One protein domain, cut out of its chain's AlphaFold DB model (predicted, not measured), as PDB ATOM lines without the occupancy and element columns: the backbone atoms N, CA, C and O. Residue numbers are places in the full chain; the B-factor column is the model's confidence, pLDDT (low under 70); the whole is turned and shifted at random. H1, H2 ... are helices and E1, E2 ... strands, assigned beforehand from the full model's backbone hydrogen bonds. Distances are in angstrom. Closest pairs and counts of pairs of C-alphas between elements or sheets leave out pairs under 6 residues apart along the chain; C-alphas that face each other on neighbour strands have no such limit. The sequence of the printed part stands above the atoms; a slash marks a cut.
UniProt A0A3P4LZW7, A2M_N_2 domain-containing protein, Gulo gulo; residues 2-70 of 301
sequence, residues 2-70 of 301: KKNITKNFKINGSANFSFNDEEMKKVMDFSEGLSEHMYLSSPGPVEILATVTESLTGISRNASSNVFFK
ATOM      1  N   LYS A   2     217.386 191.442 215.833       57.28
ATOM      2  CA  LYS A   2     217.437 192.459 214.764       57.28
ATOM      3  C   LYS A   2     216.474 192.035 213.650       57.28
ATOM      4  O   LYS A   2     216.687 190.985 213.050       57.28
ATOM      5  N   LYS A   3     215.414 192.809 213.417       74.12
ATOM      6  CA  LYS A   3     214.451 192.564 212.337       74.12
ATOM      7  C   LYS A   3     214.989 193.220 211.062       74.12
ATOM      8  O   LYS A   3     215.244 194.419 211.059       74.12
ATOM      9  N   ASN A   4     215.219 192.435 210.012       81.81
ATOM     10  CA  ASN A   4     215.766 192.898 208.737       81.81
ATOM     11  C   ASN A   4     214.790 192.622 207.584       81.81
ATOM     12  O   ASN A   4     214.060 191.634 207.588       81.81
ATOM     13  N   ILE A   5     214.793 193.500 206.581       85.88
ATOM     14  CA  ILE A   5     214.052 193.321 205.328       85.88
ATOM     15  C   ILE A   5     215.065 193.361 204.193       85.88
ATOM     16  O   ILE A   5     215.899 194.259 204.135       85.88
ATOM     17  N   THR A   6     215.006 192.373 203.302       89.62
ATOM     18  CA  THR A   6     215.908 192.265 202.147       89.62
ATOM     19  C   THR A   6     215.087 192.267 200.865       89.62
ATOM     20  O   THR A   6     214.140 191.492 200.744       89.62
ATOM     21  N   LYS A   7     215.455 193.118 199.901       89.44
ATOM     22  CA  LYS A   7     214.871 193.144 198.551       89.44
ATOM     23  C   LYS A   7     215.960 192.838 197.529       89.44
ATOM     24  O   LYS A   7     217.030 193.433 197.582       89.44
ATOM     25  N   ASN A   8     215.668 191.927 196.603       90.62
ATOM     26  CA  ASN A   8     216.581 191.518 195.537       90.62
ATOM     27  C   ASN A   8     215.946 191.820 194.179       90.62
ATOM     28  O   ASN A   8     214.819 191.405 193.920       90.62
ATOM     29  N   PHE A   9     216.667 192.520 193.310       90.94
ATOM     30  CA  PHE A   9     216.228 192.829 191.950       90.94
ATOM     31  C   PHE A   9     217.440 193.102 191.054       90.94
ATOM     32  O   PHE A   9     218.532 193.407 191.535       90.94
ATOM     33  N   LYS A  10     217.259 192.967 189.738       88.88
ATOM     34  CA  LYS A  10     218.298 193.299 188.755       88.88
ATOM     35  C   LYS A  10     218.331 194.809 188.533       88.88
ATOM     36  O   LYS A  10     217.279 195.435 188.442       88.88
ATOM     37  N   ILE A  11     219.529 195.369 188.406       89.12
ATOM     38  CA  ILE A  11     219.743 196.795 188.136       89.12
ATOM     39  C   ILE A  11     220.494 196.967 186.814       89.12
ATOM     40  O   ILE A  11     221.337 196.140 186.474       89.12
ATOM     41  N   ASN A  12     220.195 198.037 186.078       86.75
ATOM     42  CA  ASN A  12     220.915 198.415 184.860       86.75
ATOM     43  C   ASN A  12     221.289 199.902 184.945       86.75
ATOM     44  O   ASN A  12     220.516 200.771 184.551       86.75
ATOM     45  N   GLY A  13     222.431 200.191 185.571       87.25
ATOM     46  CA  GLY A  13     222.892 201.553 185.869       87.25
ATOM     47  C   GLY A  13     222.269 202.162 187.134       87.25
ATOM     48  O   GLY A  13     223.000 202.597 188.017       87.25
ATOM     49  N   SER A  14     220.941 202.143 187.266       90.56
ATOM     50  CA  SER A  14     220.225 202.670 188.442       90.56
ATOM     51  C   SER A  14     218.966 201.867 188.757       90.56
ATOM     52  O   SER A  14     218.382 201.259 187.861       90.56
ATOM     53  N   ALA A  15     218.514 201.900 190.011       89.81
ATOM     54  CA  ALA A  15     217.240 201.320 190.411       89.81
ATOM     55  C   ALA A  15     216.643 202.048 191.617       89.81
ATOM     56  O   ALA A  15     217.366 202.453 192.527       89.81
ATOM     57  N   ASN A  16     215.317 202.155 191.620       91.38
ATOM     58  CA  ASN A  16     214.547 202.703 192.727       91.38
ATOM     59  C   ASN A  16     213.923 201.555 193.517       91.38
ATOM     60  O   ASN A  16     213.414 200.595 192.939       91.38
ATOM     61  N   PHE A  17     213.925 201.676 194.836       90.19
ATOM     62  CA  PHE A  17     213.210 200.785 195.738       90.19
ATOM     63  C   PHE A  17     212.420 201.631 196.734       90.19
ATOM     64  O   PHE A  17     212.771 202.776 197.013       90.19
ATOM     65  N   SER A  18     211.353 201.062 197.274       89.69
ATOM     66  CA  SER A  18     210.563 201.662 198.342       89.69
ATOM     67  C   SER A  18     210.267 200.611 199.400       89.69
ATOM     68  O   SER A  18     210.246 199.411 199.107       89.69
ATOM     69  N   PHE A  19     210.048 201.063 200.629       87.50
ATOM     70  CA  PHE A  19     209.514 200.250 201.713       87.50
ATOM     71  C   PHE A  19     208.162 200.827 202.107       87.50
ATOM     72  O   PHE A  19     208.038 202.045 202.227       87.50
ATOM     73  N   ASN A  20     207.150 199.976 202.246       87.81
ATOM     74  CA  ASN A  20     205.819 200.418 202.659       87.81
ATOM     75  C   ASN A  20     205.694 200.485 204.192       87.81
ATOM     76  O   ASN A  20     206.563 200.012 204.929       87.81
ATOM     77  N   ASP A  21     204.592 201.054 204.678       80.44
ATOM     78  CA  ASP A  21     204.370 201.257 206.114       80.44
ATOM     79  C   ASP A  21     204.345 199.944 206.908       80.44
ATOM     80  O   ASP A  21     204.834 199.898 208.034       80.44
ATOM     81  N   GLU A  22     203.820 198.853 206.343       83.06
ATOM     82  CA  GLU A  22     203.795 197.543 207.010       83.06
ATOM     83  C   GLU A  22     205.194 196.931 207.143       83.06
ATOM     84  O   GLU A  22     205.542 196.374 208.187       83.06
ATOM     85  N   GLU A  23     206.012 197.042 206.094       84.81
ATOM     86  CA  GLU A  23     207.425 196.669 206.098       84.81
ATOM     87  C   GLU A  23     208.170 197.478 207.168       84.81
ATOM     88  O   GLU A  23     208.866 196.907 208.009       84.81
ATOM     89  N   MET A  24     207.955 198.792 207.222       81.25
ATOM     90  CA  MET A  24     208.623 199.644 208.203       81.25
ATOM     91  C   MET A  24     208.152 199.389 209.638       81.25
ATOM     92  O   MET A  24     208.986 199.319 210.539       81.25
ATOM     93  N   LYS A  25     206.856 199.152 209.875       77.56
ATOM     94  CA  LYS A  25     206.333 198.770 211.201       77.56
ATOM     95  C   LYS A  25     206.996 197.502 211.736       77.56
ATOM     96  O   LYS A  25     207.320 197.440 212.922       77.56
ATOM     97  N   LYS A  26     207.263 196.518 210.867       78.50
ATOM     98  CA  LYS A  26     207.984 195.292 211.250       78.50
ATOM     99  C   LYS A  26     209.403 195.594 211.718       78.50
ATOM    100  O   LYS A  26     209.837 194.978 212.682       78.50
ATOM    101  N   VAL A  27     210.116 196.513 211.070       78.12
ATOM    102  CA  VAL A  27     211.502 196.870 211.432       78.12
ATOM    103  C   VAL A  27     211.560 197.713 212.708       78.12
ATOM    104  O   VAL A  27     212.473 197.535 213.510       78.12
ATOM    105  N   MET A  28     210.576 198.592 212.910       72.06
ATOM    106  CA  MET A  28     210.618 199.655 213.923       72.06
ATOM    107  C   MET A  28     210.009 199.296 215.282       72.06
ATOM    108  O   MET A  28     210.121 200.087 216.211       72.06
ATOM    109  N   ASP A  29     209.393 198.119 215.412       64.38
ATOM    110  CA  ASP A  29     208.813 197.609 216.668       64.38
ATOM    111  C   ASP A  29     207.813 198.576 217.338       64.38
ATOM    112  O   ASP A  29     207.766 198.715 218.559       64.38
ATOM    113  N   PHE A  30     206.978 199.248 216.535       60.12
ATOM    114  CA  PHE A  30     205.841 200.007 217.060       60.12
ATOM    115  C   PHE A  30     204.835 199.027 217.681       60.12
ATOM    116  O   PHE A  30     204.137 198.315 216.959       60.12
ATOM    117  N   SER A  31     204.756 198.962 219.011       50.84
ATOM    118  CA  SER A  31     203.665 198.252 219.676       50.84
ATOM    119  C   SER A  31     202.361 199.037 219.495       50.84
ATOM    120  O   SER A  31     202.316 200.250 219.685       50.84
ATOM    121  N   GLU A  32     201.270 198.349 219.156       46.75
ATOM    122  CA  GLU A  32     199.915 198.931 219.060       46.75
ATOM    123  C   GLU A  32     199.306 199.289 220.438       46.75
ATOM    124  O   GLU A  32     198.134 199.645 220.546       46.75
ATOM    125  N   GLY A  33     200.093 199.204 221.516       43.94
ATOM    126  CA  GLY A  33     199.667 199.484 222.884       43.94
ATOM    127  C   GLY A  33     199.763 200.969 223.211       43.94
ATOM    128  O   GLY A  33     200.769 201.429 223.748       43.94
ATOM    129  N   LEU A  34     198.707 201.714 222.899       41.06
ATOM    130  CA  LEU A  34     198.540 203.109 223.299       41.06
ATOM    131  C   LEU A  34     198.566 203.241 224.831       41.06
ATOM    132  O   LEU A  34     197.648 202.808 225.523       41.06
ATOM    133  N   SER A  35     199.593 203.907 225.356       36.28
ATOM    134  CA  SER A  35     199.490 204.642 226.616       36.28
ATOM    135  C   SER A  35     199.933 206.081 226.352       36.28
ATOM    136  O   SER A  35     201.035 206.323 225.862       36.28
ATOM    137  N   GLU A  36     199.055 207.041 226.647       39.38
ATOM    138  CA  GLU A  36     199.195 208.486 226.378       39.38
ATOM    139  C   GLU A  36     200.379 209.174 227.093       39.38
ATOM    140  O   GLU A  36     200.529 210.395 227.026       39.38
ATOM    141  N   HIS A  37     201.244 208.428 227.785       36.91
ATOM    142  CA  HIS A  37     202.265 208.987 228.676       36.91
ATOM    143  C   HIS A  37     203.680 208.440 228.474       36.91
ATOM    144  O   HIS A  37     204.577 208.788 229.242       36.91
ATOM    145  N   MET A  38     203.932 207.637 227.439       33.47
ATOM    146  CA  MET A  38     205.294 207.228 227.100       33.47
ATOM    147  C   MET A  38     205.842 208.117 225.987       33.47
ATOM    148  O   MET A  38     205.282 208.166 224.895       33.47
ATOM    149  N   TYR A  39     206.951 208.811 226.262       41.09
ATOM    150  CA  TYR A  39     207.789 209.420 225.233       41.09
ATOM    151  C   TYR A  39     208.055 208.356 224.169       41.09
ATOM    152  O   TYR A  39     208.785 207.397 224.429       41.09
ATOM    153  N   LEU A  40     207.408 208.491 223.007       47.56
ATOM    154  CA  LEU A  40     207.649 207.635 221.857       47.56
ATOM    155  C   LEU A  40     209.145 207.717 221.589       47.56
ATOM    156  O   LEU A  40     209.660 208.753 221.170       47.56
ATOM    157  N   SER A  41     209.854 206.647 221.944       50.56
ATOM    158  CA  SER A  41     211.270 206.515 221.654       50.56
ATOM    159  C   SER A  41     211.378 206.694 220.151       50.56
ATOM    160  O   SER A  41     210.836 205.873 219.415       50.56
ATOM    161  N   SER A  42     211.967 207.811 219.705       56.12
ATOM    162  CA  SER A  42     212.212 208.041 218.283       56.12
ATOM    163  C   SER A  42     212.908 206.780 217.790       56.12
ATOM    164  O   SER A  42     213.971 206.444 218.329       56.12
ATOM    165  N   PRO A  43     212.271 206.007 216.895       63.12
ATOM    166  CA  PRO A  43     212.839 204.743 216.497       63.12
ATOM    167  C   PRO A  43     214.209 205.062 215.911       63.12
ATOM    168  O   PRO A  43     214.360 206.003 215.123       63.12
ATOM    169  N   GLY A  44     215.223 204.362 216.425       66.44
ATOM    170  CA  GLY A  44     216.613 204.607 216.065       66.44
ATOM    171  C   GLY A  44     216.811 204.571 214.547       66.44
ATOM    172  O   GLY A  44     215.940 204.098 213.811       66.44
ATOM    173  N   PRO A  45     217.946 205.080 214.048       79.81
ATOM    174  CA  PRO A  45     218.189 205.099 212.616       79.81
ATOM    175  C   PRO A  45     218.054 203.699 212.013       79.81
ATOM    176  O   PRO A  45     218.578 202.725 212.556       79.81
ATOM    177  N   VAL A  46     217.377 203.616 210.871       85.12
ATOM    178  CA  VAL A  46     217.352 202.402 210.057       85.12
ATOM    179  C   VAL A  46     218.550 202.446 209.125       85.12
ATOM    180  O   VAL A  46     218.690 203.370 208.323       85.12
ATOM    181  N   GLU A  47     219.416 201.444 209.236       88.75
ATOM    182  CA  GLU A  47     220.537 201.265 208.320       88.75
ATOM    183  C   GLU A  47     220.051 200.587 207.032       88.75
ATOM    184  O   GLU A  47     219.477 199.497 207.053       88.75
ATOM    185  N   ILE A  48     220.304 201.231 205.897       90.25
ATOM    186  CA  ILE A  48     220.132 200.671 204.561       90.25
ATOM    187  C   ILE A  48     221.497 200.179 204.100       90.25
ATOM    188  O   ILE A  48     222.400 200.987 203.907       90.25
ATOM    189  N   LEU A  49     221.634 198.872 203.880       92.50
ATOM    190  CA  LEU A  49     222.818 198.256 203.286       92.50
ATOM    191  C   LEU A  49     222.486 197.785 201.868       92.50
ATOM    192  O   LEU A  49     221.659 196.894 201.680       92.50
ATOM    193  N   ALA A  50     223.159 198.354 200.871       93.00
ATOM    194  CA  ALA A  50     223.066 197.934 199.481       93.00
ATOM    195  C   ALA A  50     224.319 197.146 199.097       93.00
ATOM    196  O   ALA A  50     225.435 197.614 199.307       93.00
ATOM    197  N   THR A  51     224.140 195.961 198.513       93.88
ATOM    198  CA  THR A  51     225.228 195.171 197.920       93.88
ATOM    199  C   THR A  51     224.923 194.953 196.446       93.88
ATOM    200  O   THR A  51     223.878 194.408 196.104       93.88
ATOM    201  N   VAL A  52     225.824 195.401 195.575       93.44
ATOM    202  CA  VAL A  52     225.703 195.298 194.120       93.44
ATOM    203  C   VAL A  52     226.766 194.345 193.612       93.44
ATOM    204  O   VAL A  52     227.947 194.558 193.873       93.44
ATOM    205  N   THR A  53     226.346 193.328 192.864       93.12
ATOM    206  CA  THR A  53     227.241 192.378 192.196       93.12
ATOM    207  C   THR A  53     227.182 192.602 190.693       93.12
ATOM    208  O   THR A  53     226.111 192.510 190.093       93.12
ATOM    209  N   GLU A  54     228.328 192.895 190.086       92.38
ATOM    210  CA  GLU A  54     228.452 193.029 188.638       92.38
ATOM    211  C   GLU A  54     228.328 191.652 187.968       92.38
ATOM    212  O   GLU A  54     229.044 190.713 188.312       92.38
ATOM    213  N   SER A  55     227.430 191.526 186.989       89.75
ATOM    214  CA  SER A  55     227.127 190.242 186.343       89.75
ATOM    215  C   SER A  55     228.255 189.696 185.462       89.75
ATOM    216  O   SER A  55     228.343 188.484 185.303       89.75
ATOM    217  N   LEU A  56     229.100 190.563 184.887       90.88
ATOM    218  CA  LEU A  56     230.196 190.165 183.993       90.88
ATOM    219  C   LEU A  56     231.441 189.696 184.752       90.88
ATOM    220  O   LEU A  56     232.083 188.734 184.341       90.88
ATOM    221  N   THR A  57     231.791 190.380 185.844       93.62
ATOM    222  CA  THR A  57     233.028 190.124 186.603       93.62
ATOM    223  C   THR A  57     232.789 189.323 187.882       93.62
ATOM    224  O   THR A  57     233.735 188.778 188.446       93.62
ATOM    225  N   GLY A  58     231.546 189.273 188.373       91.25
ATOM    226  CA  GLY A  58     231.205 188.702 189.675       91.25
ATOM    227  C   GLY A  58     231.661 189.549 190.868       91.25
ATOM    228  O   GLY A  58     231.518 189.112 192.009       91.25
ATOM    229  N   ILE A  59     232.209 190.751 190.644       93.94
ATOM    230  CA  ILE A  59     232.692 191.621 191.720       93.94
ATOM    231  C   ILE A  59     231.502 192.236 192.454       93.94
ATOM    232  O   ILE A  59     230.642 192.878 191.846       93.94
ATOM    233  N   SER A  60     231.493 192.100 193.779       94.06
ATOM    234  CA  SER A  60     230.519 192.755 194.650       94.06
ATOM    235  C   SER A  60     231.102 193.988 195.336       94.06
ATOM    236  O   SER A  60     232.240 193.986 195.811       94.06
ATOM    237  N   ARG A  61     230.296 195.043 195.442       93.69
ATOM    238  CA  ARG A  61     230.569 196.230 196.258       93.69
ATOM    239  C   ARG A  61     229.376 196.506 197.155       93.69
ATOM    240  O   ARG A  61     228.236 196.334 196.730       93.69
ATOM    241  N   ASN A  62     229.638 196.940 198.382       94.31
ATOM    242  CA  ASN A  62     228.604 197.350 199.315       94.31
ATOM    243  C   ASN A  62     228.724 198.837 199.667       94.31
ATOM    244  O   ASN A  62     229.796 199.436 199.588       94.31
ATOM    245  N   ALA A  63     227.595 199.424 200.037       94.31
ATOM    246  CA  ALA A  63     227.495 200.760 200.600       94.31
ATOM    247  C   ALA A  63     226.356 200.764 201.619       94.31
ATOM    248  O   ALA A  63     225.356 200.069 201.422       94.31
ATOM    249  N   SER A  64     226.491 201.543 202.691       94.12
ATOM    250  CA  SER A  64     225.415 201.729 203.661       94.12
ATOM    251  C   SER A  64     225.090 203.198 203.905       94.12
ATOM    252  O   SER A  64     225.902 204.089 203.651       94.12
ATOM    253  N   SER A  65     223.864 203.451 204.357       91.75
ATOM    254  CA  SER A  65     223.365 204.771 204.740       91.75
ATOM    255  C   SER A  65     222.372 204.644 205.892       91.75
ATOM    256  O   SER A  65     221.686 203.633 206.006       91.75
ATOM    257  N   ASN A  66     222.270 205.672 206.731       88.62
ATOM    258  CA  ASN A  66     221.351 205.700 207.868       88.62
ATOM    259  C   ASN A  66     220.176 206.637 207.588       88.62
ATOM    260  O   ASN A  66     220.374 207.784 207.186       88.62
ATOM    261  N   VAL A  67     218.961 206.168 207.865       85.00
ATOM    262  CA  VAL A  67     217.727 206.950 207.748       85.00
ATOM    263  C   VAL A  67     217.162 207.211 209.137       85.00
ATOM    264  O   VAL A  67     216.850 206.280 209.875       85.00
ATOM    265  N   PHE A  68     217.023 208.489 209.488       80.12
ATOM    266  CA  PHE A  68     216.486 208.921 210.776       80.12
ATOM    267  C   PHE A  68     215.013 209.285 210.638       80.12
ATOM    268  O   PHE A  68     214.659 210.170 209.861       80.12
ATOM    269  N   PHE A  69     214.169 208.645 211.438       76.81
ATOM    270  CA  PHE A  69     212.737 208.901 211.429       76.81
ATOM    271  C   PHE A  69     212.421 210.082 212.332       76.81
ATOM    272  O   PHE A  69     212.900 210.183 213.464       76.81
ATOM    273  N   LYS A  70     211.615 210.996 211.806       73.75
ATOM    274  CA  LYS A  70     211.171 212.189 212.513       73.75
ATOM    275  C   LYS A  70     209.687 212.027 212.786       73.75
ATOM    276  O   LYS A  70     208.925 211.690 211.891       73.75
TER     277      LYS A  70
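This is residues 2 to 70 of the 301 residues of the protein "A2M_N_2 domain-containing protein" of Gulo gulo (UniProt A0A3P4LZW7). With little regular structure, this is a rod: an unnamed stretch, residues 2 to 20, runs out and folds back to the short helix H1, then a loop, of which residues 31 to 39 stick out at one end, leads into a long two-stranded hairpin, E1 and E2. The printed part has 69 residues, only 24 of them in named elements, in the order H1, E1, E2; the class is mixed, helices and strands, with an antiparallel sheet, E1 - E2. It is only just loose, close to extended, with a radius of gyration of the C-alphas of 16.2 A and spans of 56 by 20 by 18 A.

In H1, residues 21 to 28, every O i to N i+4 pair is within hydrogen-bond range. E1, residues 46 to 53, and E2, residues 60 to 67, form a hairpin, antiparallel at 163 degrees. The C-alphas of Thr 53 and Ser 60 face each other at 4.1 A. N 48 and O 65, 2.8 A apart, are within hydrogen-bond range. H1 and E2 are apart.

H1 begins at C-alpha 21 (204.370, 201.257, 206.114) and measures 10.1 A. E1 measures 22.7 A. E2 measures 23.2 A and ends at C-alpha 67 (217.727, 206.950, 207.748).

The C-alphas of His 37 and Leu 56 are farthest apart, 56.0 A. The printed part has no cut. The link from H1 to E1 is long, 17 residues. Residue 2 and residues 29 to 44 have pLDDT under 70.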